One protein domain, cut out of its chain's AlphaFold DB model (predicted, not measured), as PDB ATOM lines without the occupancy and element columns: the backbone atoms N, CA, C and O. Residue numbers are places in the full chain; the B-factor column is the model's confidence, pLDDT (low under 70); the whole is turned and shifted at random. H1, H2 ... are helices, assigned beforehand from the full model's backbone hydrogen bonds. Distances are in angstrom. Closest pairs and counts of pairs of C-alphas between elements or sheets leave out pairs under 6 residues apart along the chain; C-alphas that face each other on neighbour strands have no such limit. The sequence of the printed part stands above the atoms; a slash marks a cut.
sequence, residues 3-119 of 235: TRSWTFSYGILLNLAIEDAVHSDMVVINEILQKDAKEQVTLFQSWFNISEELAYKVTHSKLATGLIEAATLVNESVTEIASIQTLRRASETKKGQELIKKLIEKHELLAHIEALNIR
ATOM      1  N   THR A   3      41.100 -63.439  22.137       49.47
ATOM      2  CA  THR A   3      40.643 -62.374  21.224       49.47
ATOM      3  C   THR A   3      40.934 -60.966  21.739       49.47
ATOM      4  O   THR A   3      41.181 -60.073  20.938       49.47
ATOM      5  N   ARG A   4      40.964 -60.766  23.065       44.44
ATOM      6  CA  ARG A   4      41.225 -59.451  23.687       44.44
ATOM      7  C   ARG A   4      42.690 -59.013  23.616       44.44
ATOM      8  O   ARG A   4      42.948 -57.821  23.514       44.44
ATOM      9  N   SER A   5      43.646 -59.945  23.667       50.62
ATOM     10  CA  SER A   5      45.071 -59.601  23.533       50.62
ATOM     11  C   SER A   5      45.434 -59.260  22.086       50.62
ATOM     12  O   SER A   5      46.243 -58.363  21.855       50.62
ATOM     13  N   TRP A   6      44.798 -59.929  21.118       52.50
ATOM     14  CA  TRP A   6      44.948 -59.642  19.690       52.50
ATOM     15  C   TRP A   6      44.367 -58.282  19.302       52.50
ATOM     16  O   TRP A   6      45.049 -57.517  18.629       52.50
ATOM     17  N   THR A   7      43.163 -57.929  19.765       60.12
ATOM     18  CA  THR A   7      42.592 -56.594  19.508       60.12
ATOM     19  C   THR A   7      43.384 -55.477  20.185       60.12
ATOM     20  O   THR A   7      43.559 -54.421  19.585       60.12
ATOM     21  N   PHE A   8      43.919 -55.711  21.387       58.69
ATOM     22  CA  PHE A   8      44.805 -54.757  22.058       58.69
ATOM     23  C   PHE A   8      46.120 -54.546  21.291       58.69
ATOM     24  O   PHE A   8      46.502 -53.411  21.022       58.69
ATOM     25  N   SER A   9      46.776 -55.634  20.872       70.75
ATOM     26  CA  SER A   9      48.033 -55.568  20.108       70.75
ATOM     27  C   SER A   9      47.831 -54.929  18.733       70.75
ATOM     28  O   SER A   9      48.661 -54.142  18.290       70.75
ATOM     29  N   TYR A  10      46.701 -55.211  18.081       71.69
ATOM     30  CA  TYR A  10      46.333 -54.586  16.813       71.69
ATOM     31  C   TYR A  10      46.057 -53.086  16.965       71.69
ATOM     32  O   TYR A  10      46.539 -52.302  16.156       71.69
ATOM     33  N   GLY A  11      45.341 -52.672  18.015       68.31
ATOM     34  CA  GLY A  11      45.092 -51.254  18.292       68.31
ATOM     35  C   GLY A  11      46.377 -50.460  18.539       68.31
ATOM     36  O   GLY A  11      46.513 -49.348  18.041       68.31
ATOM     37  N   ILE A  12      47.353 -51.049  19.242       72.19
ATOM     38  CA  ILE A  12      48.679 -50.434  19.426       72.19
ATOM     39  C   ILE A  12      49.405 -50.288  18.086       72.19
ATOM     40  O   ILE A  12      49.910 -49.210  17.786       72.19
ATOM     41  N   LEU A  13      49.440 -51.345  17.271       73.19
ATOM     42  CA  LEU A  13      50.084 -51.310  15.953       73.19
ATOM     43  C   LEU A  13      49.432 -50.288  15.016       73.19
ATOM     44  O   LEU A  13      50.134 -49.606  14.277       73.19
ATOM     45  N   LEU A  14      48.104 -50.167  15.064       71.19
ATOM     46  CA  LEU A  14      47.356 -49.180  14.294       71.19
ATOM     47  C   LEU A  14      47.744 -47.753  14.699       71.19
ATOM     48  O   LEU A  14      48.058 -46.947  13.830       71.19
ATOM     49  N   ASN A  15      47.779 -47.460  16.002       71.75
ATOM     50  CA  ASN A  15      48.166 -46.138  16.499       71.75
ATOM     51  C   ASN A  15      49.615 -45.791  16.140       71.75
ATOM     52  O   ASN A  15      49.858 -44.696  15.650       71.75
ATOM     53  N   LEU A  16      50.554 -46.732  16.301       72.31
ATOM     54  CA  LEU A  16      51.953 -46.536  15.905       72.31
ATOM     55  C   LEU A  16      52.087 -46.250  14.404       72.31
ATOM     56  O   LEU A  16      52.789 -45.328  14.010       72.31
ATOM     57  N   ALA A  17      51.368 -46.991  13.559       74.25
ATOM     58  CA  ALA A  17      51.396 -46.765  12.118       74.25
ATOM     59  C   ALA A  17      50.774 -45.410  11.717       74.25
ATOM     60  O   ALA A  17      51.224 -44.786  10.754       74.25
ATOM     61  N   ILE A  18      49.754 -44.939  12.447       75.94
ATOM     62  CA  ILE A  18      49.194 -43.591  12.271       75.94
ATOM     63  C   ILE A  18      50.218 -42.533  12.698       75.94
ATOM     64  O   ILE A  18      50.435 -41.573  11.961       75.94
ATOM     65  N   GLU A  19      50.867 -42.709  13.850       77.12
ATOM     66  CA  GLU A  19      51.913 -41.809  14.346       77.12
ATOM     67  C   GLU A  19      53.094 -41.718  13.372       77.12
ATOM     68  O   GLU A  19      53.541 -40.612  13.076       77.12
ATOM     69  N   ASP A  20      53.538 -42.838  12.797       75.31
ATOM     70  CA  ASP A  20      54.596 -42.869  11.782       75.31
ATOM     71  C   ASP A  20      54.201 -42.095  10.514       75.31
ATOM     72  O   ASP A  20      55.010 -41.346   9.956       75.31
ATOM     73  N   ALA A  21      52.948 -42.230  10.061       74.81
ATOM     74  CA  ALA A  21      52.440 -41.479   8.915       74.81
ATOM     75  C   ALA A  21      52.435 -39.967   9.190       74.81
ATOM     76  O   ALA A  21      52.921 -39.191   8.366       74.81
ATOM     77  N   VAL A  22      51.959 -39.556  10.372       79.38
ATOM     78  CA  VAL A  22      51.980 -38.153  10.814       79.38
ATOM     79  C   VAL A  22      53.413 -37.639  10.931       79.38
ATOM     80  O   VAL A  22      53.715 -36.545  10.457       79.38
ATOM     81  N   HIS A  23      54.312 -38.418  11.535       74.81
ATOM     82  CA  HIS A  23      55.706 -38.034  11.724       74.81
ATOM     83  C   HIS A  23      56.414 -37.820  10.385       74.81
ATOM     84  O   HIS A  23      57.114 -36.824  10.212       74.81
ATOM     85  N   SER A  24      56.173 -38.705   9.416       82.19
ATOM     86  CA  SER A  24      56.678 -38.567   8.049       82.19
ATOM     87  C   SER A  24      56.258 -37.235   7.416       82.19
ATOM     88  O   SER A  24      57.108 -36.486   6.929       82.19
ATOM     89  N   ASP A  25      54.973 -36.870   7.501       80.94
ATOM     90  CA  ASP A  25      54.493 -35.577   6.997       80.94
ATOM     91  C   ASP A  25      55.108 -34.394   7.763       80.94
ATOM     92  O   ASP A  25      55.489 -33.393   7.156       80.94
ATOM     93  N   MET A  26      55.258 -34.501   9.087       79.38
ATOM     94  CA  MET A  26      55.884 -33.456   9.906       79.38
ATOM     95  C   MET A  26      57.347 -33.213   9.530       79.38
ATOM     96  O   MET A  26      57.772 -32.058   9.477       79.38
ATOM     97  N   VAL A  27      58.120 -34.272   9.270       81.81
ATOM     98  CA  VAL A  27      59.515 -34.158   8.821       81.81
ATOM     99  C   VAL A  27      59.572 -33.395   7.503       81.81
ATOM    100  O   VAL A  27      60.289 -32.400   7.417       81.81
ATOM    101  N   VAL A  28      58.742 -33.770   6.527       89.69
ATOM    102  CA  VAL A  28      58.670 -33.081   5.230       89.69
ATOM    103  C   VAL A  28      58.284 -31.611   5.396       89.69
ATOM    104  O   VAL A  28      58.929 -30.737   4.823       89.69
ATOM    105  N   ILE A  29      57.257 -31.305   6.198       87.00
ATOM    106  CA  ILE A  29      56.842 -29.917   6.456       87.00
ATOM    107  C   ILE A  29      58.011 -29.115   7.038       87.00
ATOM    108  O   ILE A  29      58.283 -28.006   6.580       87.00
ATOM    109  N   ASN A  30      58.730 -29.671   8.014       83.06
ATOM    110  CA  ASN A  30      59.873 -29.006   8.633       83.06
ATOM    111  C   ASN A  30      61.039 -28.808   7.657       83.06
ATOM    112  O   ASN A  30      61.664 -27.750   7.675       83.06
ATOM    113  N   GLU A  31      61.316 -29.780   6.789       88.50
ATOM    114  CA  GLU A  31      62.323 -29.650   5.731       88.50
ATOM    115  C   GLU A  31      61.969 -28.535   4.742       88.50
ATOM    116  O   GLU A  31      62.838 -27.744   4.370       88.50
ATOM    117  N   ILE A  32      60.692 -28.425   4.358       89.94
ATOM    118  CA  ILE A  32      60.204 -27.336   3.504       89.94
ATOM    119  C   ILE A  32      60.407 -25.991   4.210       89.94
ATOM    120  O   ILE A  32      60.948 -25.066   3.610       89.94
ATOM    121  N   LEU A  33      60.058 -25.878   5.496       86.12
ATOM    122  CA  LEU A  33      60.197 -24.636   6.272       86.12
ATOM    123  C   LEU A  33      61.642 -24.126   6.410       86.12
ATOM    124  O   LEU A  33      61.840 -22.949   6.712       86.12
ATOM    125  N   GLN A  34      62.648 -24.977   6.191       88.31
ATOM    126  CA  GLN A  34      64.063 -24.584   6.188       88.31
ATOM    127  C   GLN A  34      64.521 -23.952   4.864       88.31
ATOM    128  O   GLN A  34      65.631 -23.421   4.793       88.31
ATOM    129  N   LYS A  35      63.700 -24.017   3.811       90.38
ATOM    130  CA  LYS A  35      63.994 -23.446   2.488       90.38
ATOM    131  C   LYS A  35      63.675 -21.957   2.428       90.38
ATOM    132  O   LYS A  35      63.071 -21.402   3.345       90.38
ATOM    133  N   ASP A  36      64.061 -21.289   1.345       90.62
ATOM    134  CA  ASP A  36      63.631 -19.910   1.122       90.62
ATOM    135  C   ASP A  36      62.122 -19.828   0.823       90.62
ATOM    136  O   ASP A  36      61.491 -20.805   0.426       90.62
ATOM    137  N   ALA A  37      61.524 -18.650   1.006       82.38
ATOM    138  CA  ALA A  37      60.075 -18.477   0.891       82.38
ATOM    139  C   ALA A  37      59.512 -18.829  -0.503       82.38
ATOM    140  O   ALA A  37      58.374 -19.279  -0.607       82.38
ATOM    141  N   LYS A  38      60.283 -18.641  -1.582       86.88
ATOM    142  CA  LYS A  38      59.823 -18.957  -2.941       86.88
ATOM    143  C   LYS A  38      59.841 -20.466  -3.177       86.88
ATOM    144  O   LYS A  38      58.902 -21.018  -3.759       86.88
ATOM    145  N   GLU A  39      60.888 -21.130  -2.705       91.88
ATOM    146  CA  GLU A  39      60.986 -22.586  -2.732       91.88
ATOM    147  C   GLU A  39      59.914 -23.227  -1.834       91.88
ATOM    148  O   GLU A  39      59.249 -24.166  -2.267       91.88
ATOM    149  N   GLN A  40      59.641 -22.656  -0.654       89.44
ATOM    150  CA  GLN A  40      58.567 -23.094   0.247       89.44
ATOM    151  C   GLN A  40      57.207 -23.160  -0.447       89.44
ATOM    152  O   GLN A  40      56.559 -24.204  -0.417       89.44
ATOM    153  N   VAL A  41      56.781 -22.077  -1.106       90.00
ATOM    154  CA  VAL A  41      55.496 -22.035  -1.825       90.00
ATOM    155  C   VAL A  41      55.424 -23.148  -2.873       90.00
ATOM    156  O   VAL A  41      54.449 -23.899  -2.910       90.00
ATOM    157  N   THR A  42      56.487 -23.310  -3.661       92.62
ATOM    158  CA  THR A  42      56.564 -24.316  -4.732       92.62
ATOM    159  C   THR A  42      56.507 -25.746  -4.174       92.62
ATOM    160  O   THR A  42      55.821 -26.625  -4.709       92.62
ATOM    161  N   LEU A  43      57.205 -25.996  -3.066       93.88
ATOM    162  CA  LEU A  43      57.209 -27.291  -2.393       93.88
ATOM    163  C   LEU A  43      55.864 -27.590  -1.725       93.88
ATOM    164  O   LEU A  43      55.362 -28.697  -1.879       93.88
ATOM    165  N   PHE A  44      55.225 -26.619  -1.068       94.12
ATOM    166  CA  PHE A  44      53.894 -26.816  -0.488       94.12
ATOM    167  C   PHE A  44      52.835 -27.128  -1.552       94.12
ATOM    168  O   PHE A  44      52.010 -28.016  -1.341       94.12
ATOM    169  N   GLN A  45      52.879 -26.462  -2.711       93.75
ATOM    170  CA  GLN A  45      51.994 -26.781  -3.836       93.75
ATOM    171  C   GLN A  45      52.201 -28.211  -4.336       93.75
ATOM    172  O   GLN A  45      51.239 -28.951  -4.502       93.75
ATOM    173  N   SER A  46      53.453 -28.605  -4.573       92.44
ATOM    174  CA  SER A  46      53.765 -29.913  -5.161       92.44
ATOM    175  C   SER A  46      53.566 -31.082  -4.191       92.44
ATOM    176  O   SER A  46      53.121 -32.148  -4.615       92.44
ATOM    177  N   TRP A  47      53.853 -30.902  -2.899       92.88
ATOM    178  CA  TRP A  47      53.724 -31.959  -1.891       92.88
ATOM    179  C   TRP A  47      52.317 -32.113  -1.326       92.88
ATOM    180  O   TRP A  47      51.930 -33.235  -1.007       92.88
ATOM    181  N   PHE A  48      51.555 -31.026  -1.201       93.50
ATOM    182  CA  PHE A  48      50.209 -31.057  -0.611       93.50
ATOM    183  C   PHE A  48      49.106 -30.702  -1.606       93.50
ATOM    184  O   PHE A  48      47.969 -30.486  -1.197       93.50
ATOM    185  N   ASN A  49      49.430 -30.604  -2.899       92.25
ATOM    186  CA  ASN A  49      48.479 -30.363  -3.985       92.25
ATOM    187  C   ASN A  49      47.479 -29.229  -3.679       92.25
ATOM    188  O   ASN A  49      46.276 -29.328  -3.950       92.25
ATOM    189  N   ILE A  50      47.977 -28.164  -3.046       90.88
ATOM    190  CA  ILE A  50      47.202 -26.978  -2.685       90.88
ATOM    191  C   ILE A  50      47.413 -25.861  -3.706       90.88
ATOM    192  O   ILE A  50      48.423 -25.816  -4.408       90.88
ATOM    193  N   SER A  51      46.454 -24.936  -3.784       89.81
ATOM    194  CA  SER A  51      46.573 -23.775  -4.665       89.81
ATOM    195  C   SER A  51      47.749 -22.881  -4.267       89.81
ATOM    196  O   SER A  51      48.151 -22.827  -3.104       89.81
ATOM    197  N   GLU A  52      48.268 -22.131  -5.241       88.44
ATOM    198  CA  GLU A  52      49.333 -21.142  -5.023       88.44
ATOM    199  C   GLU A  52      48.983 -20.145  -3.922       88.44
ATOM    200  O   GLU A  52      49.779 -19.905  -3.020       88.44
ATOM    201  N   GLU A  53      47.754 -19.630  -3.949       89.62
ATOM    202  CA  GLU A  53      47.240 -18.701  -2.947       89.62
ATOM    203  C   GLU A  53      47.306 -19.291  -1.530       89.62
ATOM    204  O   GLU A  53      47.730 -18.620  -0.585       89.62
ATOM    205  N   LEU A  54      46.929 -20.565  -1.374       86.56
ATOM    206  CA  LEU A  54      46.935 -21.229  -0.077       86.56
ATOM    207  C   LEU A  54      48.370 -21.513   0.393       86.56
ATOM    208  O   LEU A  54      48.680 -21.283   1.559       86.56
ATOM    209  N   ALA A  55      49.261 -21.932  -0.507       88.69
ATOM    210  CA  ALA A  55      50.682 -22.136  -0.208       88.69
ATOM    211  C   ALA A  55      51.395 -20.828   0.179       88.69
ATOM    212  O   ALA A  55      52.179 -20.793   1.133       88.69
ATOM    213  N   TYR A  56      51.074 -19.731  -0.509       88.19
ATOM    214  CA  TYR A  56      51.538 -18.393  -0.159       88.19
ATOM    215  C   TYR A  56      51.065 -18.000   1.242       88.19
ATOM    216  O   TYR A  56      51.863 -17.564   2.074       88.19
ATOM    217  N   LYS A  57      49.780 -18.227   1.544       83.94
ATOM    218  CA  LYS A  57      49.210 -17.964   2.867       83.94
ATOM    219  C   LYS A  57      49.915 -18.774   3.965       83.94
ATOM    220  O   LYS A  57      50.284 -18.190   4.982       83.94
ATOM    221  N   VAL A  58      50.164 -20.070   3.752       87.12
ATOM    222  CA  VAL A  58      50.906 -20.927   4.699       87.12
ATOM    223  C   VAL A  58      52.299 -20.371   4.984       87.12
ATOM    224  O   VAL A  58      52.671 -20.231   6.150       87.12
ATOM    225  N   THR A  59      53.028 -20.004   3.930       81.25
ATOM    226  CA  THR A  59      54.409 -19.507   4.004       81.25
ATOM    227  C   THR A  59      54.486 -18.162   4.732       81.25
ATOM    228  O   THR A  59      55.191 -18.014   5.730       81.25
ATOM    229  N   HIS A  60      53.716 -17.170   4.279       77.25
ATOM    230  CA  HIS A  60      53.828 -15.794   4.770       77.25
ATOM    231  C   HIS A  60      53.150 -15.563   6.120       77.25
ATOM    232  O   HIS A  60      53.622 -14.745   6.909       77.25
ATOM    233  N   SER A  61      52.074 -16.298   6.408       73.62
ATOM    234  CA  SER A  61      51.355 -16.193   7.685       73.62
ATOM    235  C   SER A  61      51.826 -17.228   8.714       73.62
ATOM    236  O   SER A  61      51.248 -17.316   9.793       73.62
ATOM    237  N   LYS A  62      52.881 -18.000   8.399       79.44
ATOM    238  CA  LYS A  62      53.465 -19.047   9.258       79.44
ATOM    239  C   LYS A  62      52.435 -20.079   9.745       79.44
ATOM    240  O   LYS A  62      52.470 -20.503  10.896       79.44
ATOM    241  N   LEU A  63      51.525 -20.506   8.865       85.81
ATOM    242  CA  LEU A  63      50.392 -21.387   9.203       85.81
ATOM    243  C   LEU A  63      50.682 -22.878   8.969       85.81
ATOM    244  O   LEU A  63      49.758 -23.671   8.781       85.81
ATOM    245  N   ALA A  64      51.953 -23.284   8.983       83.81
ATOM    246  CA  ALA A  64      52.341 -24.685   8.814       83.81
ATOM    247  C   ALA A  64      51.768 -25.602   9.913       83.81
ATOM    248  O   ALA A  64      51.555 -26.789   9.681       83.81
ATOM    249  N   THR A  65      51.419 -25.048  11.079       82.50
ATOM    250  CA  THR A  65      50.681 -25.753  12.138       82.50
ATOM    251  C   THR A  65      49.329 -26.292  11.670       82.50
ATOM    252  O   THR A  65      48.916 -27.352  12.130       82.50
ATOM    253  N   GLY A  66      48.666 -25.625  10.718       84.81
ATOM    254  CA  GLY A  66      47.427 -26.119  10.115       84.81
ATOM    255  C   GLY A  66      47.635 -27.363   9.251       84.81
ATOM    256  O   GLY A  66      46.777 -28.242   9.244       84.81
ATOM    257  N   LEU A  67      48.786 -27.478   8.579       88.88
ATOM    258  CA  LEU A  67      49.163 -28.690   7.842       88.88
ATOM    259  C   LEU A  67      49.497 -29.839   8.799       88.88
ATOM    260  O   LEU A  67      49.072 -30.964   8.569       88.88
ATOM    261  N   ILE A  68      50.190 -29.555   9.904       84.88
ATOM    262  CA  ILE A  68      50.485 -30.564  10.933       84.88
ATOM    263  C   ILE A  68      49.183 -31.091  11.555       84.88
ATOM    264  O   ILE A  68      48.995 -32.300  11.659       84.88
ATOM    265  N   GLU A  69      48.245 -30.205  11.904       83.44
ATOM    266  CA  GLU A  69      46.930 -30.627  12.398       83.44
ATOM    267  C   GLU A  69      46.170 -31.437  11.333       83.44
ATOM    268  O   GLU A  69      45.557 -32.455  11.652       83.44
ATOM    269  N   ALA A  70      46.265 -31.059  10.055       86.75
ATOM    270  CA  ALA A  70      45.659 -31.830   8.973       86.75
ATOM    271  C   ALA A  70      46.219 -33.253   8.907       86.75
ATOM    272  O   ALA A  70      45.434 -34.193   8.801       86.75
ATOM    273  N   ALA A  71      47.537 -33.424   9.043       80.69
ATOM    274  CA  ALA A  71      48.168 -34.742   9.054       80.69
ATOM    275  C   ALA A  71      47.607 -35.633  10.172       80.69
ATOM    276  O   ALA A  71      47.303 -36.798   9.931       80.69
ATOM    277  N   THR A  72      47.372 -35.072  11.365       82.12
ATOM    278  CA  THR A  72      46.781 -35.828  12.484       82.12
ATOM    279  C   THR A  72      45.330 -36.251  12.234       82.12
ATOM    280  O   THR A  72      44.923 -37.331  12.653       82.12
ATOM    281  N   LEU A  73      44.550 -35.435  11.516       86.25
ATOM    282  CA  LEU A  73      43.113 -35.658  11.320       86.25
ATOM    283  C   LEU A  73      42.777 -36.520  10.095       86.25
ATOM    284  O   LEU A  73      41.668 -37.044  10.004       86.25
ATOM    285  N   VAL A  74      43.716 -36.712   9.163       86.88
ATOM    286  CA  VAL A  74      43.515 -37.579   7.983       86.88
ATOM    287  C   VAL A  74      43.133 -39.006   8.383       86.88
ATOM    288  O   VAL A  74      42.281 -39.610   7.730       86.88
ATOM    289  N   ASN A  75      43.717 -39.521   9.469       81.06
ATOM    290  CA  ASN A  75      43.534 -40.904   9.914       81.06
ATOM    291  C   ASN A  75      42.650 -41.047  11.169       81.06
ATOM    292  O   ASN A  75      42.575 -42.139  11.723       81.06
ATOM    293  N   GLU A  76      41.954 -39.991  11.610       81.50
ATOM    294  CA  GLU A  76      41.189 -39.983  12.875       81.50
ATOM    295  C   GLU A  76      40.128 -41.100  12.950       81.50
ATOM    296  O   GLU A  76      39.868 -41.652  14.017       81.50
ATOM    297  N   SER A  77      39.532 -41.465  11.811       79.25
ATOM    298  CA  SER A  77      38.496 -42.501  11.717       79.25
ATOM    299  C   SER A  77      38.981 -43.827  11.117       79.25
ATOM    300  O   SER A  77      38.153 -44.652  10.732       79.25
ATOM    301  N   VAL A  78      40.292 -44.018  10.938       79.19
ATOM    302  CA  VAL A  78      40.845 -45.225  10.306       79.19
ATOM    303  C   VAL A  78      40.882 -46.369  11.316       79.19
ATOM    304  O   VAL A  78      41.421 -46.233  12.405       79.19
ATOM    305  N   THR A  79      40.326 -47.519  10.934       83.81
ATOM    306  CA  THR A  79      40.293 -48.730  11.774       83.81
ATOM    307  C   THR A  79      41.189 -49.852  11.253       83.81
ATOM    308  O   THR A  79      41.321 -50.881  11.911       83.81
ATOM    309  N   GLU A  80      41.793 -49.675  10.074       87.81
ATOM    310  CA  GLU A  80      42.601 -50.687   9.395       87.81
ATOM    311  C   GLU A  80      43.931 -50.106   8.916       87.81
ATOM    312  O   GLU A  80      43.953 -49.081   8.235       87.81
ATOM    313  N   ILE A  81      45.037 -50.807   9.187       83.38
ATOM    314  CA  ILE A  81      46.396 -50.357   8.830       83.38
ATOM    315  C   ILE A  81      46.539 -50.086   7.323       83.38
ATOM    316  O   ILE A  81      47.158 -49.105   6.924       83.38
ATOM    317  N   ALA A  82      45.927 -50.916   6.472       87.44
ATOM    318  CA  ALA A  82      45.989 -50.759   5.015       87.44
ATOM    319  C   ALA A  82      45.321 -49.467   4.504       87.44
ATOM    320  O   ALA A  82      45.606 -49.025   3.393       87.44
ATOM    321  N   SER A  83      44.444 -48.873   5.315       89.56
ATOM    322  CA  SER A  83      43.717 -47.645   4.996       89.56
ATOM    323  C   SER A  83      44.411 -46.384   5.517       89.56
ATOM    324  O   SER A  83      43.901 -45.291   5.281       89.56
ATOM    325  N   ILE A  84      45.552 -46.510   6.208       85.19
ATOM    326  CA  ILE A  84      46.335 -45.365   6.687       85.19
ATOM    327  C   ILE A  84      46.932 -44.618   5.495       85.19
ATOM    328  O   ILE A  84      47.496 -45.210   4.570       85.19
ATOM    329  N   GLN A  85      46.827 -43.293   5.523       92.12
ATOM    330  CA  GLN A  85      47.324 -42.420   4.466       92.12
ATOM    331  C   GLN A  85      48.138 -41.274   5.058       92.12
ATOM    332  O   GLN A  85      47.809 -40.745   6.116       92.12
ATOM    333  N   THR A  86      49.185 -40.858   4.351       92.12
ATOM    334  CA  THR A  86      49.856 -39.588   4.637       92.12
ATOM    335  C   THR A  86      49.004 -38.424   4.142       92.12
ATOM    336  O   THR A  86      48.197 -38.575   3.215       92.12
ATOM    337  N   LEU A  87      49.216 -37.238   4.705       91.38
ATOM    338  CA  LEU A  87      48.585 -36.001   4.270       91.38
ATOM    339  C   LEU A  87      48.855 -35.728   2.792       91.38
ATOM    340  O   LEU A  87      47.936 -35.330   2.080       91.38
ATOM    341  N   ARG A  88      50.075 -36.014   2.310       93.06
ATOM    342  CA  ARG A  88      50.410 -35.943   0.879       93.06
ATOM    343  C   ARG A  88      49.408 -36.717   0.023       93.06
ATOM    344  O   ARG A  88      48.813 -36.143  -0.881       93.06
ATOM    345  N   ARG A  89      49.179 -37.999   0.326       93.50
ATOM    346  CA  ARG A  89      48.229 -38.828  -0.434       93.50
ATOM    347  C   ARG A  89      46.798 -38.337  -0.264       93.50
ATOM    348  O   ARG A  89      46.063 -38.228  -1.239       93.50
ATOM    349  N   ALA A  90      46.406 -37.991   0.961       92.44
ATOM    350  CA  ALA A  90      45.067 -37.480   1.224       92.44
ATOM    351  C   ALA A  90      44.775 -36.197   0.425       92.44
ATOM    352  O   ALA A  90      43.655 -36.014  -0.058       92.44
ATOM    353  N   SER A  91      45.782 -35.342   0.231       94.31
ATOM    354  CA  SER A  91      45.684 -34.073  -0.497       94.31
ATOM    355  C   SER A  91      45.473 -34.211  -2.010       94.31
ATOM    356  O   SER A  91      45.073 -33.260  -2.679       94.31
ATOM    357  N   GLU A  92      45.657 -35.410  -2.564       93.88
ATOM    358  CA  GLU A  92      45.278 -35.711  -3.950       93.88
ATOM    359  C   GLU A  92      43.750 -35.828  -4.105       93.88
ATOM    360  O   GLU A  92      43.210 -35.734  -5.206       93.88
ATOM    361  N   THR A  93      43.027 -35.991  -2.993       93.31
ATOM    362  CA  THR A  93      41.566 -36.085  -2.974       93.31
ATOM    363  C   THR A  93      40.919 -34.743  -2.633       93.31
ATOM    364  O   THR A  93      41.425 -33.977  -1.812       93.31
ATOM    365  N   LYS A  94      39.716 -34.489  -3.173       91.75
ATOM    366  CA  LYS A  94      38.929 -33.286  -2.832       91.75
ATOM    367  C   LYS A  94      38.690 -33.145  -1.326       91.75
ATOM    368  O   LYS A  94      38.808 -32.052  -0.787       91.75
ATOM    369  N   LYS A  95      38.399 -34.257  -0.640       90.56
ATOM    370  CA  LYS A  95      38.151 -34.273   0.810       90.56
ATOM    371  C   LYS A  95      39.394 -33.843   1.599       90.56
ATOM    372  O   LYS A  95      39.272 -33.071   2.544       90.56
ATOM    373  N   GLY A  96      40.580 -34.316   1.208       90.56
ATOM    374  CA  GLY A  96      41.836 -33.905   1.840       90.56
ATOM    375  C   GLY A  96      42.174 -32.440   1.572       90.56
ATOM    376  O   GLY A  96      42.551 -31.727   2.498       90.56
ATOM    377  N   GLN A  97      41.953 -31.951   0.350       92.50
ATOM    378  CA  GLN A  97      42.122 -30.527   0.025       92.50
ATOM    379  C   GLN A  97      41.179 -29.630   0.843       92.50
ATOM    380  O   GLN A  97      41.601 -28.598   1.367       92.50
ATOM    381  N   GLU A  98      39.913 -30.029   0.997       92.19
ATOM    382  CA  GLU A  98      38.938 -29.323   1.837       92.19
ATOM    383  C   GLU A  98      39.344 -29.324   3.317       92.19
ATOM    384  O   GLU A  98      39.220 -28.294   3.983       92.19
ATOM    385  N   LEU A  99      39.868 -30.445   3.827       91.94
ATOM    386  CA  LEU A  99      40.391 -30.547   5.191       91.94
ATOM    387  C   LEU A  99      41.567 -29.589   5.415       91.94
ATOM    388  O   LEU A  99      41.541 -28.806   6.365       91.94
ATOM    389  N   ILE A 100      42.563 -29.610   4.524       91.94
ATOM    390  CA  ILE A 100      43.736 -28.727   4.591       91.94
ATOM    391  C   ILE A 100      43.295 -27.263   4.581       91.94
ATOM    392  O   ILE A 100      43.698 -26.485   5.446       91.94
ATOM    393  N   LYS A 101      42.412 -26.895   3.647       91.38
ATOM    394  CA  LYS A 101      41.872 -25.538   3.556       91.38
ATOM    395  C   LYS A 101      41.183 -25.120   4.856       91.38
ATOM    396  O   LYS A 101      41.510 -24.068   5.400       91.38
ATOM    397  N   LYS A 102      40.287 -25.959   5.386       89.69
ATOM    398  CA  LYS A 102      39.562 -25.698   6.640       89.69
ATOM    399  C   LYS A 102      40.515 -25.463   7.815       89.69
ATOM    400  O   LYS A 102      40.259 -24.594   8.645       89.69
ATOM    401  N   LEU A 103      41.593 -26.239   7.912       87.00
ATOM    402  CA  LEU A 103      42.537 -26.149   9.028       87.00
ATOM    403  C   LEU A 103      43.497 -24.969   8.893       87.00
ATOM    404  O   LEU A 103      43.789 -24.315   9.890       87.00
ATOM    405  N   ILE A 104      43.920 -24.620   7.680       87.31
ATOM    406  CA  ILE A 104      44.680 -23.386   7.451       87.31
ATOM    407  C   ILE A 104      43.820 -22.166   7.800       87.31
ATOM    408  O   ILE A 104      44.289 -21.287   8.517       87.31
ATOM    409  N   GLU A 105      42.551 -22.138   7.381       85.62
ATOM    410  CA  GLU A 105      41.604 -21.078   7.760       85.62
ATOM    411  C   GLU A 105      41.392 -21.023   9.285       85.62
ATOM    412  O   GLU A 105      41.391 -19.943   9.874       85.62
ATOM    413  N   LYS A 106      41.277 -22.177   9.960       84.12
ATOM    414  CA  LYS A 106      41.207 -22.252  11.431       84.12
ATOM    415  C   LYS A 106      42.429 -21.602  12.088       84.12
ATOM    416  O   LYS A 106      42.268 -20.782  12.991       84.12
ATOM    417  N   HIS A 107      43.638 -21.969  11.660       79.00
ATOM    418  CA  HIS A 107      44.885 -21.451  12.240       79.00
ATOM    419  C   HIS A 107      45.117 -19.981  11.914       79.00
ATOM    420  O   HIS A 107      45.616 -19.241  12.757       79.00
ATOM    421  N   GLU A 108      44.691 -19.526  10.741       78.06
ATOM    422  CA  GLU A 108      44.678 -18.107  10.408       78.06
ATOM    423  C   GLU A 108      43.804 -17.323  11.391       78.06
ATOM    424  O   GLU A 108      44.242 -16.315  11.943       78.06
ATOM    425  N   LEU A 109      42.587 -17.799  11.661       74.69
ATOM    426  CA  LEU A 109      41.681 -17.160  12.614       74.69
ATOM    427  C   LEU A 109      42.251 -17.173  14.038       74.69
ATOM    428  O   LEU A 109      42.180 -16.155  14.727       74.69
ATOM    429  N   LEU A 110      42.874 -18.278  14.464       71.38
ATOM    430  CA  LEU A 110      43.581 -18.352  15.748       71.38
ATOM    431  C   LEU A 110      44.703 -17.315  15.841       71.38
ATOM    432  O   LEU A 110      44.782 -16.605  16.844       71.38
ATOM    433  N   ALA A 111      45.525 -17.181  14.798       67.50
ATOM    434  CA  ALA A 111      46.594 -16.187  14.752       67.50
ATOM    435  C   ALA A 111      46.045 -14.753  14.853       67.50
ATOM    436  O   ALA A 111      46.600 -13.926  15.575       67.50
ATOM    437  N   HIS A 112      44.913 -14.466  14.204       66.56
ATOM    438  CA  HIS A 112      44.243 -13.170  14.333       66.56
ATOM    439  C   HIS A 112      43.718 -12.931  15.755       66.56
ATOM    440  O   HIS A 112      43.904 -11.847  16.299       66.56
ATOM    441  N   ILE A 113      43.104 -13.929  16.393       66.88
ATOM    442  CA  ILE A 113      42.615 -13.828  17.781       66.88
ATOM    443  C   ILE A 113      43.766 -13.599  18.772       66.88
ATOM    444  O   ILE A 113      43.617 -12.846  19.735       66.88
ATOM    445  N   GLU A 114      44.910 -14.246  18.549       65.56
ATOM    446  CA  GLU A 114      46.131 -14.059  19.340       65.56
ATOM    447  C   GLU A 114      46.702 -12.642  19.173       65.56
ATOM    448  O   GLU A 114      47.098 -12.019  20.162       65.56
ATOM    449  N   ALA A 115      46.702 -12.120  17.941       61.28
ATOM    450  CA  ALA A 115      47.177 -10.775  17.616       61.28
ATOM    451  C   ALA A 115      46.244  -9.668  18.129       61.28
ATOM    452  O   ALA A 115      46.694  -8.571  18.466       61.28
ATOM    453  N   LEU A 116      44.941  -9.942  18.210       58.09
ATOM    454  CA  LEU A 116      43.988  -9.020  18.801       58.09
ATOM    455  C   LEU A 116      44.219  -8.968  20.320       58.09
ATOM    456  O   LEU A 116      44.195  -9.977  21.033       58.09
ATOM    457  N   ASN A 117      44.413  -7.753  20.830       57.38
ATOM    458  CA  ASN A 117      44.618  -7.456  22.249       57.38
ATOM    459  C   ASN A 117      43.284  -7.513  23.034       57.38
ATOM    460  O   ASN A 117      42.923  -6.604  23.779       57.38
ATOM    461  N   ILE A 118      42.493  -8.558  22.774       63.62
ATOM    462  CA  ILE A 118      41.185  -8.832  23.374       63.62
ATOM    463  C   ILE A 118      41.354  -9.419  24.771       63.62
ATOM    464  O   ILE A 118      42.339 -10.092  25.079       63.62
ATOM    465  N   ARG A 119      40.356  -9.173  25.628       57.06
ATOM    466  CA  ARG A 119      40.355  -9.684  27.002       57.06
ATOM    467  C   ARG A 119      40.422 -11.210  26.993       57.06
ATOM    468  O   ARG A 119      39.776 -11.862  26.176       57.06
TER     469      ARG A 119
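AT A GLANCE: This is residues 3 to 119 of the 235 residues of an uncharacterized protein of Vibrio thalassae (UniProt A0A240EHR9). One long helix, H1, makes the longest axis, and the shorter helices gather along its later part: H4 is at the core, with H1 along one side and H6 crossing it on another. H2 folds back from H1 as a helical hairpin, H3 packs across H2, and residues 3 to 9 and 112 to 119 stick out. The 117 printed residues hold six named helices, H1 to H6 in order, and no named strand: the class is all helix. The whole is only just compact, close to loose, with a radius of gyration of the C-alphas of 16.1 A and spans of 53 by 39 by 26 A.

HOW THE PARTS SIT: Start with H1, residues 3 to 33; its residues 32 to 33 touch H2, residues 37 to 48, closest at C-alphas 32 and 40, 5.6 A, opposite ways at a shallow tilt of 30 degrees. H3, residues 52 to 60, touches H2 at a steep tilt of 54 degrees, closest at C-alphas 41 and 55, 5.1 A. H4, residues 64 to 74, touches H1 at a shallow tilt of 25 degrees, opposite ways, closest at C-alphas 22 and 71, 5.4 A. H5, residues 87 to 90, touches H4, with C-alphas 71 and 87 closest at 5.0 A. H6, residues 94 to 115, touches H4 at a steep tilt of 42 degrees, closest at C-alphas 66 and 104, 4.7 A. H1 and H6 are apart. Every O i to N i+4 pair is within hydrogen-bond range in H1, H2, H3, H4 and H6; H5 is too short for one.

IN THESE COORDINATES: Find C-alpha 3 at (40.643, -62.374, 21.224); from there H1 runs 45.1 A to C-alpha 33 at (60.197, -24.636, 6.272). H2 measures 16.1 A, H3 12.0 A, H4 15.6 A and H5 4.9 A. H6 runs 31.5 A to C-alpha 115 at (47.177, -10.775, 17.616).

THE WHOLE: The C-alphas farthest apart, of Thr 3 and Asn 117, are 55.1 A apart. The printed part has no cut, and the link from H4 to H5, residues 75 to 86, is long. Look for pLDDT under 70 at residues 3 to 8, 11 and 111 to 119.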